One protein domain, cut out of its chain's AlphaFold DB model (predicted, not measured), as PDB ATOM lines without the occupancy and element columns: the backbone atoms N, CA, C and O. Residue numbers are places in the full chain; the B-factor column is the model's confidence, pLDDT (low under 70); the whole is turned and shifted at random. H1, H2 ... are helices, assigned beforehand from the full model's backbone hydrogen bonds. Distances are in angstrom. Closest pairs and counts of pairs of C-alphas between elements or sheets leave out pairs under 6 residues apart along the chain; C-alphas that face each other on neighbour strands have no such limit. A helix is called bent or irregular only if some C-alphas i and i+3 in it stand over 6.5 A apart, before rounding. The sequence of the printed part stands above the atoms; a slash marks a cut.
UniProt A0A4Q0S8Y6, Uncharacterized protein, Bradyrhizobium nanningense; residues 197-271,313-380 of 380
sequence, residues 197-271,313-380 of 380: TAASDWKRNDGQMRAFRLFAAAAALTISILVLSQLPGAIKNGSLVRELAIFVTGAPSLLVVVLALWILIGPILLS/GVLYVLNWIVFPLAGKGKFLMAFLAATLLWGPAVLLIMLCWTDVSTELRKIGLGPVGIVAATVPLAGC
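Overview. This is residues 197 to 271 and 313 to 380 of the 380 residues of an uncharacterized protein of Bradyrhizobium nanningense (UniProt A0A4Q0S8Y6). Two long helices, H1 and H2, lie side by side as a hairpin that makes the longest axis, and shorter helices cover the side of H2 turned away from H1. The hairpin of H7 and H8 packs on H2 towards its last residues, H3 meets it crosswise nearer its first residues, and H5 and H6 make a V on the far side, its tip at residues 340 to 345 sticking out. The printed part has 143 residues with eight named helices, H1 to H8 in chain order, and no named strand; the class is all helix. It is compact, with a radius of gyration of the C-alphas of 16.6 A and spans of 51 by 38 by 23 A.

Along the chain. H1, the longest helix, holds residues 206 to 236 and is 44.9 A long, from C-alpha 206 at (15.916, -32.465, -18.418) to C-alpha 236 at (30.841, -69.485, -39.041). It has a kink of 32 degrees near residue 230 and is only just irregular, with C-alphas 229 and 232 7.0 A apart. H2, residues 240 to 269, is 37.4 A long; it has a kink of 44 degrees near residue 263 and is irregular, with C-alphas 264 and 267 7.4 A apart. H3 is residues 314 to 322, H4 324 to 327, H5 333 to 342, H6 344 to 351, H7 353 to 363 and H8 365 to 374, where C-alpha 374 is at (6.977, -45.385, -43.178).

Arrangement. H2 is the hub, touching five helices. H1 and H2 form a helical hairpin at a shallow tilt of 27 degrees, opposite ways; their closest C-alphas, of Ala 234 and Leu 240, are 4.9 A apart. H2, H7 and H8 form a bundle, helices grouped together. H2 touches H8 with residues 261 to 265 alone, at a shallow tilt of 4 degrees, opposite ways; the closest C-alphas, of Leu 261 and Ala 372, are 6.1 A apart. With residues 260 to 264 alone it touches H7, at a steep tilt of 44 degrees, the same way; the closest C-alphas, of Leu 264 and Ser 357, are 5.1 A apart. H7 and H8 are a helical hairpin, with the C-alphas of Leu 360 and Val 368 closest at 5.8 A. With residues 247 to 254 alone H2 touches H3, about perpendicular at 74 degrees; the C-alphas of Gly 250 and Val 322 are closest, at 5.7 A. H4 only just touches H2, with 3 pairs of C-alphas within 8 A, the closest those of Ile 246 and Gly 327 at 5.4 A. H5 touches H6 at a steep tilt of 48 degrees, opposite ways, with the C-alphas of Thr 339 and Val 346 closest at 5.5 A; both are apart from H2. Every O i to N i+4 pair is within hydrogen-bond range in H3, H5, H6, H7 and H8, against 24 of 27 in H1 and 22 of 26 in H2; H4 is too short for such a pair.

Size, cuts and confidence. The two C-alphas farthest apart, of Asp 201 and Lys 236, are 51.5 A apart. Residues 272 to 312 are not printed, and C-alphas 271 and 313 are 32.7 A apart across this cut, which falls in the link from H2 to H3. Of the links that are printed whole, each is tight. The mean pLDDT of the printed part is 74.4; 47 residues are under 70, among them 197 to 209, 314 to 331 and 376 to 380, the last of which ends the chain.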
ATOM      1  N   THR A 197       3.123 -27.774 -32.197       57.72
ATOM      2  CA  THR A 197       3.520 -27.330 -33.542       57.72
ATOM      3  C   THR A 197       4.921 -26.738 -33.554       57.72
ATOM      4  O   THR A 197       5.670 -26.986 -34.493       57.72
ATOM      5  N   ALA A 198       5.310 -26.011 -32.507       55.66
ATOM      6  CA  ALA A 198       6.608 -25.365 -32.447       55.66
ATOM      7  C   ALA A 198       7.719 -26.351 -32.074       55.66
ATOM      8  O   ALA A 198       7.765 -26.926 -30.987       55.66
ATOM      9  N   ALA A 199       8.672 -26.458 -32.991       51.03
ATOM     10  CA  ALA A 199      10.048 -26.743 -32.660       51.03
ATOM     11  C   ALA A 199      10.565 -25.736 -31.600       51.03
ATOM     12  O   ALA A 199      10.995 -26.081 -30.522       51.03
ATOM     13  N   SER A 200      10.425 -24.437 -31.803       44.25
ATOM     14  CA  SER A 200      11.096 -23.427 -30.967       44.25
ATOM     15  C   SER A 200      10.728 -23.355 -29.468       44.25
ATOM     16  O   SER A 200      11.463 -22.708 -28.726       44.25
ATOM     17  N   ASP A 201       9.683 -24.037 -28.981       45.88
ATOM     18  CA  ASP A 201       9.354 -24.108 -27.540       45.88
ATOM     19  C   ASP A 201      10.190 -25.151 -26.765       45.88
ATOM     20  O   ASP A 201       9.901 -25.472 -25.606       45.88
ATOM     21  N   TRP A 202      11.264 -25.668 -27.376       50.41
ATOM     22  CA  TRP A 202      12.286 -26.516 -26.752       50.41
ATOM     23  C   TRP A 202      13.091 -25.777 -25.670       50.41
ATOM     24  O   TRP A 202      14.316 -25.640 -25.753       50.41
ATOM     25  N   LYS A 203      12.454 -25.323 -24.589       47.47
ATOM     26  CA  LYS A 203      13.207 -25.077 -23.358       47.47
ATOM     27  C   LYS A 203      13.864 -26.400 -22.981       47.47
ATOM     28  O   LYS A 203      13.154 -27.359 -22.692       47.47
ATOM     29  N   ARG A 204      15.205 -26.433 -23.022       50.66
ATOM     30  CA  ARG A 204      16.097 -27.479 -22.485       50.66
ATOM     31  C   ARG A 204      15.578 -27.914 -21.112       50.66
ATOM     32  O   ARG A 204      15.947 -27.348 -20.091       50.66
ATOM     33  N   ASN A 205      14.665 -28.870 -21.095       60.69
ATOM     34  CA  ASN A 205      14.109 -29.422 -19.877       60.69
ATOM     35  C   ASN A 205      14.639 -30.848 -19.777       60.69
ATOM     36  O   ASN A 205      14.549 -31.617 -20.740       60.69
ATOM     37  N   ASP A 206      15.217 -31.195 -18.631       61.47
ATOM     38  CA  ASP A 206      15.916 -32.465 -18.418       61.47
ATOM     39  C   ASP A 206      15.050 -33.682 -18.766       61.47
ATOM     40  O   ASP A 206      15.564 -34.692 -19.248       61.47
ATOM     41  N   GLY A 207      13.727 -33.581 -18.605       66.69
ATOM     42  CA  GLY A 207      12.781 -34.630 -18.995       66.69
ATOM     43  C   GLY A 207      12.776 -34.942 -20.497       66.69
ATOM     44  O   GLY A 207      12.728 -36.109 -20.880       66.69
ATOM     45  N   GLN A 208      12.900 -33.929 -21.359       65.06
ATOM     46  CA  GLN A 208      12.919 -34.118 -22.816       65.06
ATOM     47  C   GLN A 208      14.235 -34.745 -23.278       65.06
ATOM     48  O   GLN A 208      14.237 -35.654 -24.107       65.06
ATOM     49  N   MET A 209      15.352 -34.310 -22.689       66.81
ATOM     50  CA  MET A 209      16.668 -34.891 -22.949       66.81
ATOM     51  C   MET A 209      16.732 -36.348 -22.473       66.81
ATOM     52  O   MET A 209      17.285 -37.200 -23.167       66.81
ATOM     53  N   ARG A 210      16.125 -36.667 -21.321       74.25
ATOM     54  CA  ARG A 210      15.977 -38.052 -20.845       74.25
ATOM     55  C   ARG A 210      15.143 -38.893 -21.810       74.25
ATOM     56  O   ARG A 210      15.580 -39.979 -22.168       74.25
ATOM     57  N   ALA A 211      13.998 -38.396 -22.274       71.88
ATOM     58  CA  ALA A 211      13.153 -39.120 -23.223       71.88
ATOM     59  C   ALA A 211      13.840 -39.342 -24.580       71.88
ATOM     60  O   ALA A 211      13.764 -40.444 -25.116       71.88
ATOM     61  N   PHE A 212      14.570 -38.346 -25.099       75.62
ATOM     62  CA  PHE A 212      15.381 -38.511 -26.310       75.62
ATOM     63  C   PHE A 212      16.455 -39.579 -26.112       75.62
ATOM     64  O   PHE A 212      16.601 -40.462 -26.951       75.62
ATOM     65  N   ARG A 213      17.177 -39.542 -24.984       76.31
ATOM     66  CA  ARG A 213      18.188 -40.557 -24.654       76.31
ATOM     67  C   ARG A 213      17.580 -41.952 -24.548       76.31
ATOM     68  O   ARG A 213      18.177 -42.888 -25.057       76.31
ATOM     69  N   LEU A 214      16.402 -42.095 -23.936       78.56
ATOM     70  CA  LEU A 214      15.687 -43.373 -23.856       78.56
ATOM     71  C   LEU A 214      15.240 -43.862 -25.236       78.56
ATOM     72  O   LEU A 214      15.418 -45.035 -25.547       78.56
ATOM     73  N   PHE A 215      14.713 -42.973 -26.079       76.50
ATOM     74  CA  PHE A 215      14.329 -43.298 -27.452       76.50
ATOM     75  C   PHE A 215      15.540 -43.725 -28.291       76.50
ATOM     76  O   PHE A 215      15.513 -44.774 -28.932       76.50
ATOM     77  N   ALA A 216      16.630 -42.959 -28.228       77.06
ATOM     78  CA  ALA A 216      17.887 -43.282 -28.892       77.06
ATOM     79  C   ALA A 216      18.489 -44.595 -28.364       77.06
ATOM     80  O   ALA A 216      18.966 -45.400 -29.156       77.06
ATOM     81  N   ALA A 217      18.416 -44.850 -27.054       77.31
ATOM     82  CA  ALA A 217      18.873 -46.097 -26.446       77.31
ATOM     83  C   ALA A 217      18.016 -47.298 -26.871       77.31
ATOM     84  O   ALA A 217      18.569 -48.349 -27.174       77.31
ATOM     85  N   ALA A 218      16.691 -47.152 -26.950       77.00
ATOM     86  CA  ALA A 218      15.800 -48.206 -27.431       77.00
ATOM     87  C   ALA A 218      16.041 -48.514 -28.919       77.00
ATOM     88  O   ALA A 218      16.105 -49.684 -29.309       77.00
ATOM     89  N   ALA A 219      16.242 -47.480 -29.742       73.12
ATOM     90  CA  ALA A 219      16.617 -47.649 -31.141       73.12
ATOM     91  C   ALA A 219      17.978 -48.351 -31.268       73.12
ATOM     92  O   ALA A 219      18.083 -49.350 -31.978       73.12
ATOM     93  N   ALA A 220      18.990 -47.894 -30.522       73.00
ATOM     94  CA  ALA A 220      20.317 -48.503 -30.491       73.00
ATOM     95  C   ALA A 220      20.268 -49.967 -30.031       73.00
ATOM     96  O   ALA A 220      20.855 -50.815 -30.688       73.00
ATOM     97  N   LEU A 221      19.510 -50.287 -28.977       76.38
ATOM     98  CA  LEU A 221      19.320 -51.655 -28.492       76.38
ATOM     99  C   LEU A 221      18.672 -52.549 -29.554       76.38
ATOM    100  O   LEU A 221      19.147 -53.656 -29.790       76.38
ATOM    101  N   THR A 222      17.618 -52.071 -30.217       70.12
ATOM    102  CA  THR A 222      16.939 -52.817 -31.293       70.12
ATOM    103  C   THR A 222      17.910 -53.135 -32.429       70.12
ATOM    104  O   THR A 222      17.981 -54.270 -32.901       70.12
ATOM    105  N   ILE A 223      18.704 -52.139 -32.827       69.44
ATOM    106  CA  ILE A 223      19.747 -52.278 -33.843       69.44
ATOM    107  C   ILE A 223      20.829 -53.264 -33.374       69.44
ATOM    108  O   ILE A 223      21.213 -54.153 -34.131       69.44
ATOM    109  N   SER A 224      21.287 -53.167 -32.123       69.88
ATOM    110  CA  SER A 224      22.269 -54.088 -31.545       69.88
ATOM    111  C   SER A 224      21.756 -55.524 -31.507       69.88
ATOM    112  O   SER A 224      22.506 -56.422 -31.863       69.88
ATOM    113  N   ILE A 225      20.491 -55.766 -31.149       74.38
ATOM    114  CA  ILE A 225      19.885 -57.108 -31.177       74.38
ATOM    115  C   ILE A 225      19.875 -57.667 -32.607       74.38
ATOM    116  O   ILE A 225      20.268 -58.815 -32.815       74.38
ATOM    117  N   LEU A 226      19.492 -56.852 -33.596       68.94
ATOM    118  CA  LEU A 226      19.529 -57.224 -35.015       68.94
ATOM    119  C   LEU A 226      20.947 -57.602 -35.469       68.94
ATOM    120  O   LEU A 226      21.129 -58.661 -36.068       68.94
ATOM    121  N   VAL A 227      21.959 -56.804 -35.124       68.44
ATOM    122  CA  VAL A 227      23.367 -57.094 -35.449       68.44
ATOM    123  C   VAL A 227      23.855 -58.356 -34.737       68.44
ATOM    124  O   VAL A 227      24.415 -59.246 -35.374       68.44
ATOM    125  N   LEU A 228      23.606 -58.475 -33.430       71.38
ATOM    126  CA  LEU A 228      24.016 -59.627 -32.625       71.38
ATOM    127  C   LEU A 228      23.377 -60.929 -33.128       71.38
ATOM    128  O   LEU A 228      24.029 -61.969 -33.095       71.38
ATOM    129  N   SER A 229      22.147 -60.878 -33.648       72.25
ATOM    130  CA  SER A 229      21.471 -62.047 -34.227       72.25
ATOM    131  C   SER A 229      22.139 -62.575 -35.508       72.25
ATOM    132  O   SER A 229      22.035 -63.764 -35.807       72.25
ATOM    133  N   GLN A 230      22.876 -61.724 -36.230       68.62
ATOM    134  CA  GLN A 230      23.588 -62.069 -37.472       68.62
ATOM    135  C   GLN A 230      25.018 -62.586 -37.206       68.62
ATOM    136  O   GLN A 230      25.580 -63.333 -38.013       68.62
ATOM    137  N   LEU A 231      25.617 -62.234 -36.059       69.69
ATOM    138  CA  LEU A 231      27.010 -62.563 -35.725       69.69
ATOM    139  C   LEU A 231      27.338 -64.068 -35.720       69.69
ATOM    140  O   LEU A 231      28.389 -64.421 -36.258       69.69
ATOM    141  N   PRO A 232      26.503 -64.983 -35.187       72.00
ATOM    142  CA  PRO A 232      26.829 -66.410 -35.180       72.00
ATOM    143  C   PRO A 232      27.009 -66.992 -36.588       72.00
ATOM    144  O   PRO A 232      27.895 -67.819 -36.809       72.00
ATOM    145  N   GLY A 233      26.198 -66.543 -37.553       72.06
ATOM    146  CA  GLY A 233      26.337 -66.919 -38.962       72.06
ATOM    147  C   GLY A 233      27.555 -66.265 -39.614       72.06
ATOM    148  O   GLY A 233      28.302 -66.924 -40.338       72.06
ATOM    149  N   ALA A 234      27.810 -64.993 -39.297       67.38
ATOM    150  CA  ALA A 234      28.956 -64.255 -39.819       67.38
ATOM    151  C   ALA A 234      30.303 -64.858 -39.381       67.38
ATOM    152  O   ALA A 234      31.226 -64.945 -40.193       67.38
ATOM    153  N   ILE A 235      30.398 -65.316 -38.124       74.62
ATOM    154  CA  ILE A 235      31.577 -65.997 -37.565       74.62
ATOM    155  C   ILE A 235      31.799 -67.338 -38.266       74.62
ATOM    156  O   ILE A 235      32.897 -67.589 -38.757       74.62
ATOM    157  N   LYS A 236      30.756 -68.174 -38.370       77.56
ATOM    158  CA  LYS A 236      30.841 -69.485 -39.041       77.56
ATOM    159  C   LYS A 236      31.280 -69.375 -40.502       77.56
ATOM    160  O   LYS A 236      32.002 -70.240 -40.982       77.56
ATOM    161  N   ASN A 237      30.887 -68.298 -41.180       79.38
ATOM    162  CA  ASN A 237      31.168 -68.085 -42.599       79.38
ATOM    163  C   ASN A 237      32.398 -67.190 -42.858       79.38
ATOM    164  O   ASN A 237      32.609 -66.777 -43.996       79.38
ATOM    165  N   GLY A 238      33.175 -66.821 -41.828       78.50
ATOM    166  CA  GLY A 238      34.372 -65.974 -41.970       78.50
ATOM    167  C   GLY A 238      34.106 -64.545 -42.474       78.50
ATOM    168  O   GLY A 238      35.013 -63.875 -42.958       78.50
ATOM    169  N   SER A 239      32.866 -64.059 -42.375       78.00
ATOM    170  CA  SER A 239      32.414 -62.779 -42.952       78.00
ATOM    171  C   SER A 239      32.278 -61.648 -41.928       78.00
ATOM    172  O   SER A 239      31.842 -60.553 -42.273       78.00
ATOM    173  N   LEU A 240      32.697 -61.871 -40.679       76.88
ATOM    174  CA  LEU A 240      32.508 -60.937 -39.562       76.88
ATOM    175  C   LEU A 240      33.024 -59.514 -39.842       76.88
ATOM    176  O   LEU A 240      32.314 -58.549 -39.574       76.88
ATOM    177  N   VAL A 241      34.216 -59.368 -40.429       75.88
ATOM    178  CA  VAL A 241      34.774 -58.044 -40.774       75.88
ATOM    179  C   VAL A 241      33.892 -57.317 -41.792       75.88
ATOM    180  O   VAL A 241      33.671 -56.113 -41.671       75.88
ATOM    181  N   ARG A 242      33.340 -58.048 -42.767       74.69
ATOM    182  CA  ARG A 242      32.429 -57.500 -43.777       74.69
ATOM    183  C   ARG A 242      31.125 -57.034 -43.135       74.69
ATOM    184  O   ARG A 242      30.722 -55.903 -43.371       74.69
ATOM    185  N   GLU A 243      30.498 -57.867 -42.306       73.31
ATOM    186  CA  GLU A 243      29.236 -57.521 -41.632       73.31
ATOM    187  C   GLU A 243      29.397 -56.319 -40.685       73.31
ATOM    188  O   GLU A 243      28.543 -55.433 -40.657       73.31
ATOM    189  N   LEU A 244      30.531 -56.217 -39.980       74.88
ATOM    190  CA  LEU A 244      30.855 -55.038 -39.169       74.88
ATOM    191  C   LEU A 244      31.071 -53.784 -40.028       74.88
ATOM    192  O   LEU A 244      30.577 -52.716 -39.672       74.88
ATOM    193  N   ALA A 245      31.763 -53.890 -41.165       72.50
ATOM    194  CA  ALA A 245      31.948 -52.760 -42.079       72.50
ATOM    195  C   ALA A 245      30.613 -52.269 -42.668       72.50
ATOM    196  O   ALA A 245      30.369 -51.060 -42.747       72.50
ATOM    197  N   ILE A 246      29.714 -53.190 -43.029       71.31
ATOM    198  CA  ILE A 246      28.361 -52.852 -43.491       71.31
ATOM    199  C   ILE A 246      27.591 -52.141 -42.377       71.31
ATOM    200  O   ILE A 246      26.998 -51.090 -42.608       71.31
ATOM    201  N   PHE A 247      27.656 -52.656 -41.149       72.12
ATOM    202  CA  PHE A 247      26.991 -52.025 -40.016       72.12
ATOM    203  C   PHE A 247      27.488 -50.592 -39.767       72.12
ATOM    204  O   PHE A 247      26.684 -49.669 -39.638       72.12
ATOM    205  N   VAL A 248      28.807 -50.382 -39.761       74.00
ATOM    206  CA  VAL A 248      29.411 -49.054 -39.563       74.00
ATOM    207  C   VAL A 248      28.992 -48.077 -40.667       74.00
ATOM    208  O   VAL A 248      28.740 -46.908 -40.383       74.00
ATOM    209  N   THR A 249      28.863 -48.542 -41.912       68.94
ATOM    210  CA  THR A 249      28.419 -47.697 -43.037       68.94
ATOM    211  C   THR A 249      26.905 -47.450 -43.059       68.94
ATOM    212  O   THR A 249      26.470 -46.405 -43.549       68.94
ATOM    213  N   GLY A 250      26.098 -48.352 -42.493       69.25
ATOM    214  CA  GLY A 250      24.646 -48.200 -42.331       69.25
ATOM    215  C   GLY A 250      24.228 -47.374 -41.106       69.25
ATOM    216  O   GLY A 250      23.185 -46.715 -41.135       69.25
ATOM    217  N   ALA A 251      25.046 -47.346 -40.048       72.75
ATOM    218  CA  ALA A 251      24.740 -46.676 -38.780       72.75
ATOM    219  C   ALA A 251      24.359 -45.185 -38.915       72.75
ATOM    220  O   ALA A 251      23.406 -44.762 -38.253       72.75
ATOM    221  N   PRO A 252      24.994 -44.378 -39.789       75.12
ATOM    222  CA  PRO A 252      24.563 -43.000 -39.983       75.12
ATOM    223  C   PRO A 252      23.158 -42.891 -40.607       75.12
ATOM    224  O   PRO A 252      22.415 -41.981 -40.247       75.12
ATOM    225  N   SER A 253      22.742 -43.817 -41.488       72.62
ATOM    226  CA  SER A 253      21.378 -43.820 -42.060       72.62
ATOM    227  C   SER A 253      20.340 -44.088 -40.969       72.62
ATOM    228  O   SER A 253      19.304 -43.427 -40.911       72.62
ATOM    229  N   LEU A 254      20.651 -45.021 -40.064       73.75
ATOM    230  CA  LEU A 254      19.824 -45.326 -38.898       73.75
ATOM    231  C   LEU A 254      19.715 -44.121 -37.962       73.75
ATOM    232  O   LEU A 254      18.619 -43.797 -37.513       73.75
ATOM    233  N   LEU A 255      20.823 -43.416 -37.713       77.31
ATOM    234  CA  LEU A 255      20.809 -42.191 -36.918       77.31
ATOM    235  C   LEU A 255      19.895 -41.126 -37.541       77.31
ATOM    236  O   LEU A 255      19.101 -40.519 -36.824       77.31
ATOM    237  N   VAL A 256      19.958 -40.934 -38.863       78.81
ATOM    238  CA  VAL A 256      19.073 -40.003 -39.585       78.81
ATOM    239  C   VAL A 256      17.603 -40.401 -39.421       78.81
ATOM    240  O   VAL A 256      16.785 -39.544 -39.099       78.81
ATOM    241  N   VAL A 257      17.264 -41.687 -39.563       80.44
ATOM    242  CA  VAL A 257      15.896 -42.195 -39.348       80.44
ATOM    243  C   VAL A 257      15.427 -41.945 -37.911       80.44
ATOM    244  O   VAL A 257      14.325 -41.441 -37.704       80.44
ATOM    245  N   VAL A 258      16.261 -42.243 -36.910       82.44
ATOM    246  CA  VAL A 258      15.948 -42.020 -35.486       82.44
ATOM    247  C   VAL A 258      15.723 -40.534 -35.202       82.44
ATOM    248  O   VAL A 258      14.737 -40.176 -34.556       82.44
ATOM    249  N   LEU A 259      16.586 -39.653 -35.711       82.62
ATOM    250  CA  LEU A 259      16.427 -38.205 -35.562       82.62
ATOM    251  C   LEU A 259      15.159 -37.701 -36.260       82.62
ATOM    252  O   LEU A 259      14.405 -36.929 -35.667       82.62
ATOM    253  N   ALA A 260      14.885 -38.169 -37.478       85.50
ATOM    254  CA  ALA A 260      13.688 -37.801 -38.228       85.50
ATOM    255  C   ALA A 260      12.407 -38.221 -37.490       85.50
ATOM    256  O   ALA A 260      11.491 -37.407 -37.331       85.50
ATOM    257  N   LEU A 261      12.367 -39.451 -36.968       86.38
ATOM    258  CA  LEU A 261      11.271 -39.930 -36.127       86.38
ATOM    259  C   LEU A 261      11.134 -39.083 -34.865       86.38
ATOM    260  O   LEU A 261      10.033 -38.643 -34.548       86.38
ATOM    261  N   TRP A 262      12.231 -38.790 -34.169       84.06
ATOM    262  CA  TRP A 262      12.179 -37.964 -32.967       84.06
ATOM    263  C   TRP A 262      11.608 -36.566 -33.240       84.06
ATOM    264  O   TRP A 262      10.739 -36.107 -32.501       84.06
ATOM    265  N   ILE A 263      12.028 -35.911 -34.327       83.44
ATOM    266  CA  ILE A 263      11.491 -34.603 -34.742       83.44
ATOM    267  C   ILE A 263       9.983 -34.685 -35.020       83.44
ATOM    268  O   ILE A 263       9.246 -33.749 -34.698       83.44
ATOM    269  N   LEU A 264       9.513 -35.800 -35.585       85.00
ATOM    270  CA  LEU A 264       8.113 -36.009 -35.943       85.00
ATOM    271  C   LEU A 264       7.228 -36.327 -34.723       85.00
ATOM    272  O   LEU A 264       6.224 -35.641 -34.504       85.00
ATOM    273  N   ILE A 265       7.593 -37.339 -33.926       82.06
ATOM    274  CA  ILE A 265       6.746 -37.899 -32.853       82.06
ATOM    275  C   ILE A 265       7.193 -37.543 -31.432       82.06
ATOM    276  O   ILE A 265       6.380 -37.618 -30.513       82.06
ATOM    277  N   GLY A 266       8.442 -37.124 -31.223       77.00
ATOM    278  CA  GLY A 266       8.984 -36.783 -29.901       77.00
ATOM    279  C   GLY A 266       8.120 -35.783 -29.120       77.00
ATOM    280  O   GLY A 266       7.758 -36.078 -27.979       77.00
ATOM    281  N   PRO A 267       7.684 -34.656 -29.725       75.31
ATOM    282  CA  PRO A 267       6.796 -33.703 -29.055       75.31
ATOM    283  C   PRO A 267       5.458 -34.314 -28.608       75.31
ATOM    284  O   PRO A 267       4.902 -33.923 -27.586       75.31
ATOM    285  N   ILE A 268       4.953 -35.301 -29.350       74.69
ATOM    286  CA  ILE A 268       3.684 -35.981 -29.065       74.69
ATOM    287  C   ILE A 268       3.864 -36.954 -27.902       74.69
ATOM    288  O   ILE A 268       3.071 -36.924 -26.963       74.69
ATOM    289  N   LEU A 269       4.924 -37.769 -27.930       71.31
ATOM    290  CA  LEU A 269       5.253 -38.729 -26.866       71.31
ATOM    291  C   LEU A 269       5.474 -38.047 -25.511       71.31
ATOM    292  O   LEU A 269       5.153 -38.607 -24.467       71.31
ATOM    293  N   LEU A 270       6.014 -36.831 -25.536       65.88
ATOM    294  CA  LEU A 270       6.265 -36.013 -24.352       65.88
ATOM    295  C   LEU A 270       5.016 -35.304 -23.818       65.88
ATOM    296  O   LEU A 270       5.037 -34.756 -22.715       65.88
ATOM    297  N   SER A 271       3.930 -35.298 -24.586       65.31
ATOM    298  CA  SER A 271       2.676 -34.676 -24.186       65.31
ATOM    299  C   SER A 271       1.759 -35.698 -23.507       65.31
ATOM    300  O   SER A 271       1.664 -36.851 -23.923       65.31
ATOM    301  N   GLY A 313       8.975 -59.501 -46.123       70.69
ATOM    302  CA  GLY A 313       8.363 -59.406 -44.798       70.69
ATOM    303  C   GLY A 313       9.026 -58.330 -43.937       70.69
ATOM    304  O   GLY A 313      10.034 -57.750 -44.330       70.69
ATOM    305  N   VAL A 314       8.488 -58.069 -42.743       66.94
ATOM    306  CA  VAL A 314       8.971 -56.983 -41.861       66.94
ATOM    307  C   VAL A 314      10.448 -57.150 -41.501       66.94
ATOM    308  O   VAL A 314      11.212 -56.199 -41.611       66.94
ATOM    309  N   LEU A 315      10.875 -58.365 -41.145       67.25
ATOM    310  CA  LEU A 315      12.284 -58.671 -40.873       67.25
ATOM    311  C   LEU A 315      13.175 -58.436 -42.095       67.25
ATOM    312  O   LEU A 315      14.283 -57.937 -41.946       67.25
ATOM    313  N   TYR A 316      12.684 -58.751 -43.296       69.69
ATOM    314  CA  TYR A 316      13.411 -58.497 -44.538       69.69
ATOM    315  C   TYR A 316      13.598 -56.993 -44.763       69.69
ATOM    316  O   TYR A 316      14.706 -56.560 -45.058       69.69
ATOM    317  N   VAL A 317      12.557 -56.186 -44.540       66.94
ATOM    318  CA  VAL A 317      12.655 -54.725 -44.663       66.94
ATOM    319  C   VAL A 317      13.583 -54.140 -43.596       66.94
ATOM    320  O   VAL A 317      14.488 -53.387 -43.929       66.94
ATOM    321  N   LEU A 318      13.450 -54.546 -42.329       65.75
ATOM    322  CA  LEU A 318      14.371 -54.122 -41.265       65.75
ATOM    323  C   LEU A 318      15.826 -54.487 -41.584       65.75
ATOM    324  O   LEU A 318      16.727 -53.684 -41.354       65.75
ATOM    325  N   ASN A 319      16.051 -55.669 -42.160       68.44
ATOM    326  CA  ASN A 319      17.370 -56.089 -42.616       68.44
ATOM    327  C   ASN A 319      17.900 -55.176 -43.734       68.44
ATOM    328  O   ASN A 319      19.069 -54.818 -43.707       68.44
ATOM    329  N   TRP A 320      17.059 -54.732 -44.671       65.81
ATOM    330  CA  TRP A 320      17.459 -53.780 -45.716       65.81
ATOM    331  C   TRP A 320      17.798 -52.385 -45.185       65.81
ATOM    332  O   TRP A 320      18.708 -51.750 -45.711       65.81
ATOM    333  N   ILE A 321      17.132 -51.921 -44.126       63.56
ATOM    334  CA  ILE A 321      17.457 -50.633 -43.491       63.56
ATOM    335  C   ILE A 321      18.857 -50.683 -42.864       63.56
ATOM    336  O   ILE A 321      19.637 -49.738 -42.985       63.56
ATOM    337  N   VAL A 322      19.167 -51.779 -42.166       64.50
ATOM    338  CA  VAL A 322      20.437 -51.934 -41.439       64.50
ATOM    339  C   VAL A 322      21.573 -52.361 -42.380       64.50
ATOM    340  O   VAL A 322      22.704 -51.905 -42.222       64.50
ATOM    341  N   PHE A 323      21.268 -53.189 -43.380       67.81
ATOM    342  CA  PHE A 323      22.207 -53.795 -44.325       67.81
ATOM    343  C   PHE A 323      21.708 -53.623 -45.777       67.81
ATOM    344  O   PHE A 323      21.319 -54.602 -46.429       67.81
ATOM    345  N   PRO A 324      21.707 -52.392 -46.326       64.00
ATOM    346  CA  PRO A 324      21.133 -52.119 -47.643       64.00
ATOM    347  C   PRO A 324      21.774 -52.981 -48.735       64.00
ATOM    348  O   PRO A 324      22.993 -53.170 -48.765       64.00
ATOM    349  N   LEU A 325      20.942 -53.523 -49.636       63.31
ATOM    350  CA  LEU A 325      21.341 -54.446 -50.713       63.31
ATOM    351  C   LEU A 325      22.194 -55.635 -50.218       63.31
ATOM    352  O   LEU A 325      23.194 -55.985 -50.849       63.31
ATOM    353  N   ALA A 326      21.834 -56.226 -49.071       61.53
ATOM    354  CA  ALA A 326      22.588 -57.314 -48.435       61.53
ATOM    355  C   ALA A 326      24.075 -56.961 -48.228       61.53
ATOM    356  O   ALA A 326      24.974 -57.764 -48.490       61.53
ATOM    357  N   GLY A 327      24.331 -55.712 -47.832       59.25
ATOM    358  CA  GLY A 327      25.676 -55.205 -47.577       59.25
ATOM    359  C   GLY A 327      26.445 -54.692 -48.789       59.25
ATOM    360  O   GLY A 327      27.613 -54.328 -48.663       59.25
ATOM    361  N   LYS A 328      25.811 -54.637 -49.960       62.81
ATOM    362  CA  LYS A 328      26.375 -53.984 -51.155       62.81
ATOM    363  C   LYS A 328      25.950 -52.520 -51.285       62.81
ATOM    364  O   LYS A 328      26.467 -51.801 -52.140       62.81
ATOM    365  N   GLY A 329      24.981 -52.088 -50.482       61.06
ATOM    366  CA  GLY A 329      24.436 -50.740 -50.489       61.06
ATOM    367  C   GLY A 329      25.287 -49.772 -49.682       61.06
ATOM    368  O   GLY A 329      26.022 -50.157 -48.778       61.06
ATOM    369  N   LYS A 330      25.193 -48.491 -50.034       66.75
ATOM    370  CA  LYS A 330      25.917 -47.397 -49.377       66.75
ATOM    371  C   LYS A 330      25.006 -46.644 -48.405       66.75
ATOM    372  O   LYS A 330      23.783 -46.791 -48.436       66.75
ATOM    373  N   PHE A 331      25.614 -45.796 -47.575       67.19
ATOM    374  CA  PHE A 331      24.919 -44.784 -46.779       67.19
ATOM    375  C   PHE A 331      23.853 -44.055 -47.624       67.19
ATOM    376  O   PHE A 331      24.131 -43.654 -48.755       67.19
ATOM    377  N   LEU A 332      22.635 -43.924 -47.086       70.88
ATOM    378  CA  LEU A 332      21.463 -43.307 -47.729       70.88
ATOM    379  C   LEU A 332      20.995 -43.915 -49.068       70.88
ATOM    380  O   LEU A 332      20.193 -43.284 -49.757       70.88
ATOM    381  N   MET A 333      21.430 -45.126 -49.442       74.94
ATOM    382  CA  MET A 333      21.071 -45.737 -50.736       74.94
ATOM    383  C   MET A 333      19.561 -45.769 -50.991       74.94
ATOM    384  O   MET A 333      19.106 -45.513 -52.100       74.94
ATOM    385  N   ALA A 334      18.776 -46.042 -49.963       71.94
ATOM    386  CA  ALA A 334      17.338 -46.060 -50.101       71.94
ATOM    387  C   ALA A 334      16.689 -44.684 -50.245       71.94
ATOM    388  O   ALA A 334      15.757 -44.527 -51.022       71.94
ATOM    389  N   PHE A 335      17.216 -43.657 -49.576       75.69
ATOM    390  CA  PHE A 335      16.764 -42.287 -49.817       75.69
ATOM    391  C   PHE A 335      17.069 -41.867 -51.254       75.69
ATOM    392  O   PHE A 335      16.252 -41.201 -51.893       75.69
ATOM    393  N   LEU A 336      18.217 -42.301 -51.788       79.69
ATOM    394  CA  LEU A 336      18.541 -42.133 -53.199       79.69
ATOM    395  C   LEU A 336      17.550 -42.897 -54.087       79.69
ATOM    396  O   LEU A 336      17.023 -42.308 -55.025       79.69
ATOM    397  N   ALA A 337      17.243 -44.160 -53.785       81.00
ATOM    398  CA  ALA A 337      16.270 -44.954 -54.537       81.00
ATOM    399  C   ALA A 337      14.872 -44.312 -54.524       81.00
ATOM    400  O   ALA A 337      14.271 -44.123 -55.582       81.00
ATOM    401  N   ALA A 338      14.391 -43.882 -53.356       83.25
ATOM    402  CA  ALA A 338      13.129 -43.169 -53.197       83.25
ATOM    403  C   ALA A 338      13.122 -41.840 -53.967       83.25
ATOM    404  O   ALA A 338      12.133 -41.519 -54.618       83.25
ATOM    405  N   THR A 339      14.232 -41.096 -53.954       87.56
ATOM    406  CA  THR A 339      14.386 -39.849 -54.723       87.56
ATOM    407  C   THR A 339      14.393 -40.101 -56.227       87.56
ATOM    408  O   THR A 339      13.776 -39.349 -56.976       87.56
ATOM    409  N   LEU A 340      15.063 -41.151 -56.701       88.25
ATOM    410  CA  LEU A 340      15.058 -41.514 -58.120       88.25
ATOM    411  C   LEU A 340      13.658 -41.933 -58.578       88.25
ATOM    412  O   LEU A 340      13.247 -41.606 -59.689       88.25
ATOM    413  N   LEU A 341      12.918 -42.624 -57.710       89.12
ATOM    414  CA  LEU A 341      11.586 -43.135 -58.003       89.12
ATOM    415  C   LEU A 341      10.516 -42.029 -57.982       89.12
ATOM    416  O   LEU A 341       9.781 -41.853 -58.956       89.12
ATOM    417  N   TRP A 342      10.453 -41.266 -56.891       89.44
ATOM    418  CA  TRP A 342       9.431 -40.244 -56.626       89.44
ATOM    419  C   TRP A 342       9.857 -38.823 -57.016       89.44
ATOM    420  O   TRP A 342       9.049 -37.896 -56.978       89.44
ATOM    421  N   GLY A 343      11.106 -38.641 -57.436       89.31
ATOM    422  CA  GLY A 343      11.645 -37.364 -57.883       89.31
ATOM    423  C   GLY A 343      12.081 -36.432 -56.740       89.31
ATOM    424  O   GLY A 343      12.199 -36.838 -55.579       89.31
ATOM    425  N   PRO A 344      12.314 -35.141 -57.050       88.69
ATOM    426  CA  PRO A 344      12.888 -34.171 -56.110       88.69
ATOM    427  C   PRO A 344      11.976 -33.848 -54.919       88.69
ATOM    428  O   PRO A 344      12.436 -33.272 -53.938       88.69
ATOM    429  N   ALA A 345      10.699 -34.235 -54.969       88.81
ATOM    430  CA  ALA A 345       9.758 -34.050 -53.871       88.81
ATOM    431  C   ALA A 345      10.236 -34.709 -52.570       88.81
ATOM    432  O   ALA A 345      10.100 -34.121 -51.499       88.81
ATOM    433  N   VAL A 346      10.852 -35.893 -52.659       87.56
ATOM    434  CA  VAL A 346      11.415 -36.587 -51.490       87.56
ATOM    435  C   VAL A 346      12.558 -35.776 -50.882       87.56
ATOM    436  O   VAL A 346      12.591 -35.592 -49.668       87.56
ATOM    437  N   LEU A 347      13.442 -35.208 -51.710       86.19
ATOM    438  CA  LEU A 347      14.521 -34.336 -51.234       86.19
ATOM    439  C   LEU A 347      13.975 -33.082 -50.552       86.19
ATOM    440  O   LEU A 347      14.459 -32.713 -49.488       86.19
ATOM    441  N   LEU A 348      12.949 -32.451 -51.127       88.75
ATOM    442  CA  LEU A 348      12.305 -31.285 -50.518       88.75
ATOM    443  C   LEU A 348      11.685 -31.635 -49.161       88.75
ATOM    444  O   LEU A 348      11.863 -30.887 -48.203       88.75
ATOM    445  N   ILE A 349      11.027 -32.793 -49.047       89.19
ATOM    446  CA  ILE A 349      10.494 -33.287 -47.770       89.19
ATOM    447  C   ILE A 349      11.615 -33.473 -46.741       89.19
ATOM    448  O   ILE A 349      11.438 -33.110 -45.580       89.19
ATOM    449  N   MET A 350      12.765 -34.014 -47.149       84.69
ATOM    450  CA  MET A 350      13.910 -34.216 -46.258       84.69
ATOM    451  C   MET A 350      14.540 -32.891 -45.811       84.69
ATOM    452  O   MET A 350      14.839 -32.725 -44.630       84.69
ATOM    453  N   LEU A 351      14.724 -31.940 -46.730       87.56
ATOM    454  CA  LEU A 351      15.308 -30.629 -46.429       87.56
ATOM    455  C   LEU A 351      14.391 -29.782 -45.544       87.56
ATOM    456  O   LEU A 351      14.864 -29.090 -44.647       87.56
ATOM    457  N   CYS A 352      13.079 -29.879 -45.757       90.50
ATOM    458  CA  CYS A 352      12.061 -29.168 -44.990       90.50
ATOM    459  C   CYS A 352      11.441 -30.045 -43.890       90.50
ATOM    460  O   CYS A 352      10.303 -29.805 -43.487       90.50
ATOM    461  N   TRP A 353      12.143 -31.074 -43.394       89.12
ATOM    462  CA  TRP A 353      11.547 -32.094 -42.518       89.12
ATOM    463  C   TRP A 353      10.909 -31.528 -41.243       89.12
ATOM    464  O   TRP A 353       9.881 -32.030 -40.783       89.12
ATOM    465  N   THR A 354      11.483 -30.469 -40.670       86.88
ATOM    466  CA  THR A 354      10.933 -29.778 -39.493       86.88
ATOM    467  C   THR A 354       9.593 -29.110 -39.790       86.88
ATOM    468  O   THR A 354       8.651 -29.237 -39.001       86.88
ATOM    469  N   ASP A 355       9.488 -28.452 -40.942       87.81
ATOM    470  CA  ASP A 355       8.276 -27.761 -41.380       87.81
ATOM    471  C   ASP A 355       7.215 -28.778 -41.794       87.81
ATOM    472  O   ASP A 355       6.076 -28.711 -41.337       87.81
ATOM    473  N   VAL A 356       7.614 -29.811 -42.543       89.94
ATOM    474  CA  VAL A 356       6.752 -30.946 -42.903       89.94
ATOM    475  C   VAL A 356       6.202 -31.629 -41.654       89.94
ATOM    476  O   VAL A 356       5.002 -31.874 -41.572       89.94
ATOM    477  N   SER A 357       7.040 -31.895 -40.649       88.00
ATOM    478  CA  SER A 357       6.598 -32.487 -39.378       88.00
ATOM    479  C   SER A 357       5.577 -31.601 -38.663       88.00
ATOM    480  O   SER A 357       4.627 -32.102 -38.063       88.00
ATOM    481  N   THR A 358       5.752 -30.283 -38.740       84.38
ATOM    482  CA  THR A 358       4.834 -29.305 -38.150       84.38
ATOM    483  C   THR A 358       3.492 -29.290 -38.877       84.38
ATOM    484  O   THR A 358       2.450 -29.386 -38.226       84.38
ATOM    485  N   GLU A 359       3.496 -29.254 -40.209       87.50
ATOM    486  CA  GLU A 359       2.272 -29.321 -41.015       87.50
ATOM    487  C   GLU A 359       1.550 -30.667 -40.853       87.50
ATOM    488  O   GLU A 359       0.336 -30.696 -40.651       87.50
ATOM    489  N   LEU A 360       2.272 -31.792 -40.822       88.62
ATOM    490  CA  LEU A 360       1.686 -33.113 -40.562       88.62
ATOM    491  C   LEU A 360       0.971 -33.163 -39.209       88.62
ATOM    492  O   LEU A 360      -0.140 -33.690 -39.119       88.62
ATOM    493  N   ARG A 361       1.564 -32.574 -38.162       85.50
ATOM    494  CA  ARG A 361       0.928 -32.469 -36.841       85.50
ATOM    495  C   ARG A 361      -0.333 -31.603 -36.866       85.50
ATOM    496  O   ARG A 361      -1.297 -31.948 -36.188       85.50
ATOM    497  N   LYS A 362      -0.391 -30.546 -37.684       84.12
ATOM    498  CA  LYS A 362      -1.634 -29.775 -37.889       84.12
ATOM    499  C   LYS A 362      -2.716 -30.612 -38.571       84.12
ATOM    500  O   LYS A 362      -3.892 -30.490 -38.234       84.12
ATOM    501  N   ILE A 363      -2.331 -31.492 -39.498       86.12
ATOM    502  CA  ILE A 363      -3.274 -32.435 -40.109       86.12
ATOM    503  C   ILE A 363      -3.712 -33.489 -39.083       86.12
ATOM    504  O   ILE A 363      -4.861 -33.903 -39.129       86.12
ATOM    505  N   GLY A 364      -2.872 -33.916 -38.145       84.69
ATOM    506  CA  GLY A 364      -3.273 -34.724 -36.989       84.69
ATOM    507  C   GLY A 364      -2.584 -36.086 -36.895       84.69
ATOM    508  O   GLY A 364      -1.741 -36.449 -37.714       84.69
ATOM    509  N   LEU A 365      -2.950 -36.857 -35.867       85.12
ATOM    510  CA  LEU A 365      -2.209 -38.061 -35.465       85.12
ATOM    511  C   LEU A 365      -2.198 -39.192 -36.498       85.12
ATOM    512  O   LEU A 365      -1.227 -39.938 -36.547       85.12
ATOM    513  N   GLY A 366      -3.231 -39.311 -37.332       89.50
ATOM    514  CA  GLY A 366      -3.305 -40.349 -38.362       89.50
ATOM    515  C   GLY A 366      -2.170 -40.257 -39.385       89.50
ATOM    516  O   GLY A 366      -1.344 -41.167 -39.454       89.50
ATOM    517  N   PRO A 367      -2.074 -39.147 -40.141       91.06
ATOM    518  CA  PRO A 367      -0.965 -38.915 -41.064       91.06
ATOM    519  C   PRO A 367       0.411 -38.957 -40.393       91.06
ATOM    520  O   PRO A 367       1.331 -39.545 -40.954       91.06
ATOM    521  N   VAL A 368       0.547 -38.417 -39.176       90.06
ATOM    522  CA  VAL A 368       1.797 -38.524 -38.401       90.06
ATOM    523  C   VAL A 368       2.166 -39.987 -38.140       90.06
ATOM    524  O   VAL A 368       3.311 -40.373 -38.360       90.06
ATOM    525  N   GLY A 369       1.206 -40.810 -37.712       89.19
ATOM    526  CA  GLY A 369       1.412 -42.234 -37.451       89.19
ATOM    527  C   GLY A 369       1.788 -43.020 -38.707       89.19
ATOM    528  O   GLY A 369       2.701 -43.841 -38.657       89.19
ATOM    529  N   ILE A 370       1.151 -42.729 -39.848       92.00
ATOM    530  CA  ILE A 370       1.513 -43.337 -41.140       92.00
ATOM    531  C   ILE A 370       2.943 -42.971 -41.524       92.00
ATOM    532  O   ILE A 370       3.733 -43.856 -41.855       92.00
ATOM    533  N   VAL A 371       3.292 -41.681 -41.477       90.56
ATOM    534  CA  VAL A 371       4.640 -41.233 -41.837       90.56
ATOM    535  C   VAL A 371       5.657 -41.865 -40.890       90.56
ATOM    536  O   VAL A 371       6.616 -42.457 -41.370       90.56
ATOM    537  N   ALA A 372       5.415 -41.877 -39.578       87.38
ATOM    538  CA  ALA A 372       6.295 -42.525 -38.605       87.38
ATOM    539  C   ALA A 372       6.486 -44.032 -38.869       87.38
ATOM    540  O   ALA A 372       7.602 -44.535 -38.752       87.38
ATOM    541  N   ALA A 373       5.436 -44.748 -39.281       84.50
ATOM    542  CA  ALA A 373       5.537 -46.154 -39.676       84.50
ATOM    543  C   ALA A 373       6.310 -46.357 -40.994       84.50
ATOM    544  O   ALA A 373       6.815 -47.447 -41.247       84.50
ATOM    545  N   THR A 374       6.410 -45.316 -41.825       82.00
ATOM    546  CA  THR A 374       6.977 -45.385 -43.178       82.00
ATOM    547  C   THR A 374       8.389 -44.819 -43.273       82.00
ATOM    548  O   THR A 374       9.143 -45.305 -44.100       82.00
ATOM    549  N   VAL A 375       8.804 -43.861 -42.432       77.94
ATOM    550  CA  VAL A 375      10.182 -43.316 -42.437       77.94
ATOM    551  C   VAL A 375      11.249 -44.417 -42.356       77.94
ATOM    552  O   VAL A 375      12.204 -44.343 -43.127       77.94
ATOM    553  N   PRO A 376      11.105 -45.467 -41.517       64.75
ATOM    554  CA  PRO A 376      12.043 -46.585 -41.544       64.75
ATOM    555  C   PRO A 376      12.056 -47.288 -42.908       64.75
ATOM    556  O   PRO A 376      13.114 -47.627 -43.415       64.75
ATOM    557  N   LEU A 377      10.888 -47.450 -43.533       60.28
ATOM    558  CA  LEU A 377      10.693 -48.177 -44.791       60.28
ATOM    559  C   LEU A 377      11.095 -47.364 -46.036       60.28
ATOM    560  O   LEU A 377      11.473 -47.950 -47.038       60.28
ATOM    561  N   ALA A 378      11.040 -46.028 -45.981       50.19
ATOM    562  CA  ALA A 378      11.563 -45.122 -47.013       50.19
ATOM    563  C   ALA A 378      13.105 -45.103 -47.042       50.19
ATOM    564  O   ALA A 378      13.715 -44.570 -47.966       50.19
ATOM    565  N   GLY A 379      13.719 -45.707 -46.019       39.56
ATOM    566  CA  GLY A 379      15.104 -46.145 -45.983       39.56
ATOM    567  C   GLY A 379      15.339 -47.525 -46.619       39.56
ATOM    568  O   GLY A 379      16.400 -48.094 -46.361       39.56
ATOM    569  N   CYS A 380      14.435 -48.040 -47.473       30.81
ATOM    570  CA  CYS A 380      14.663 -49.201 -48.357       30.81
ATOM    571  C   CYS A 380      14.566 -48.889 -49.858       30.81
ATOM    572  O   CYS A 380      13.644 -48.144 -50.256       30.81
TER     573      CYS A 380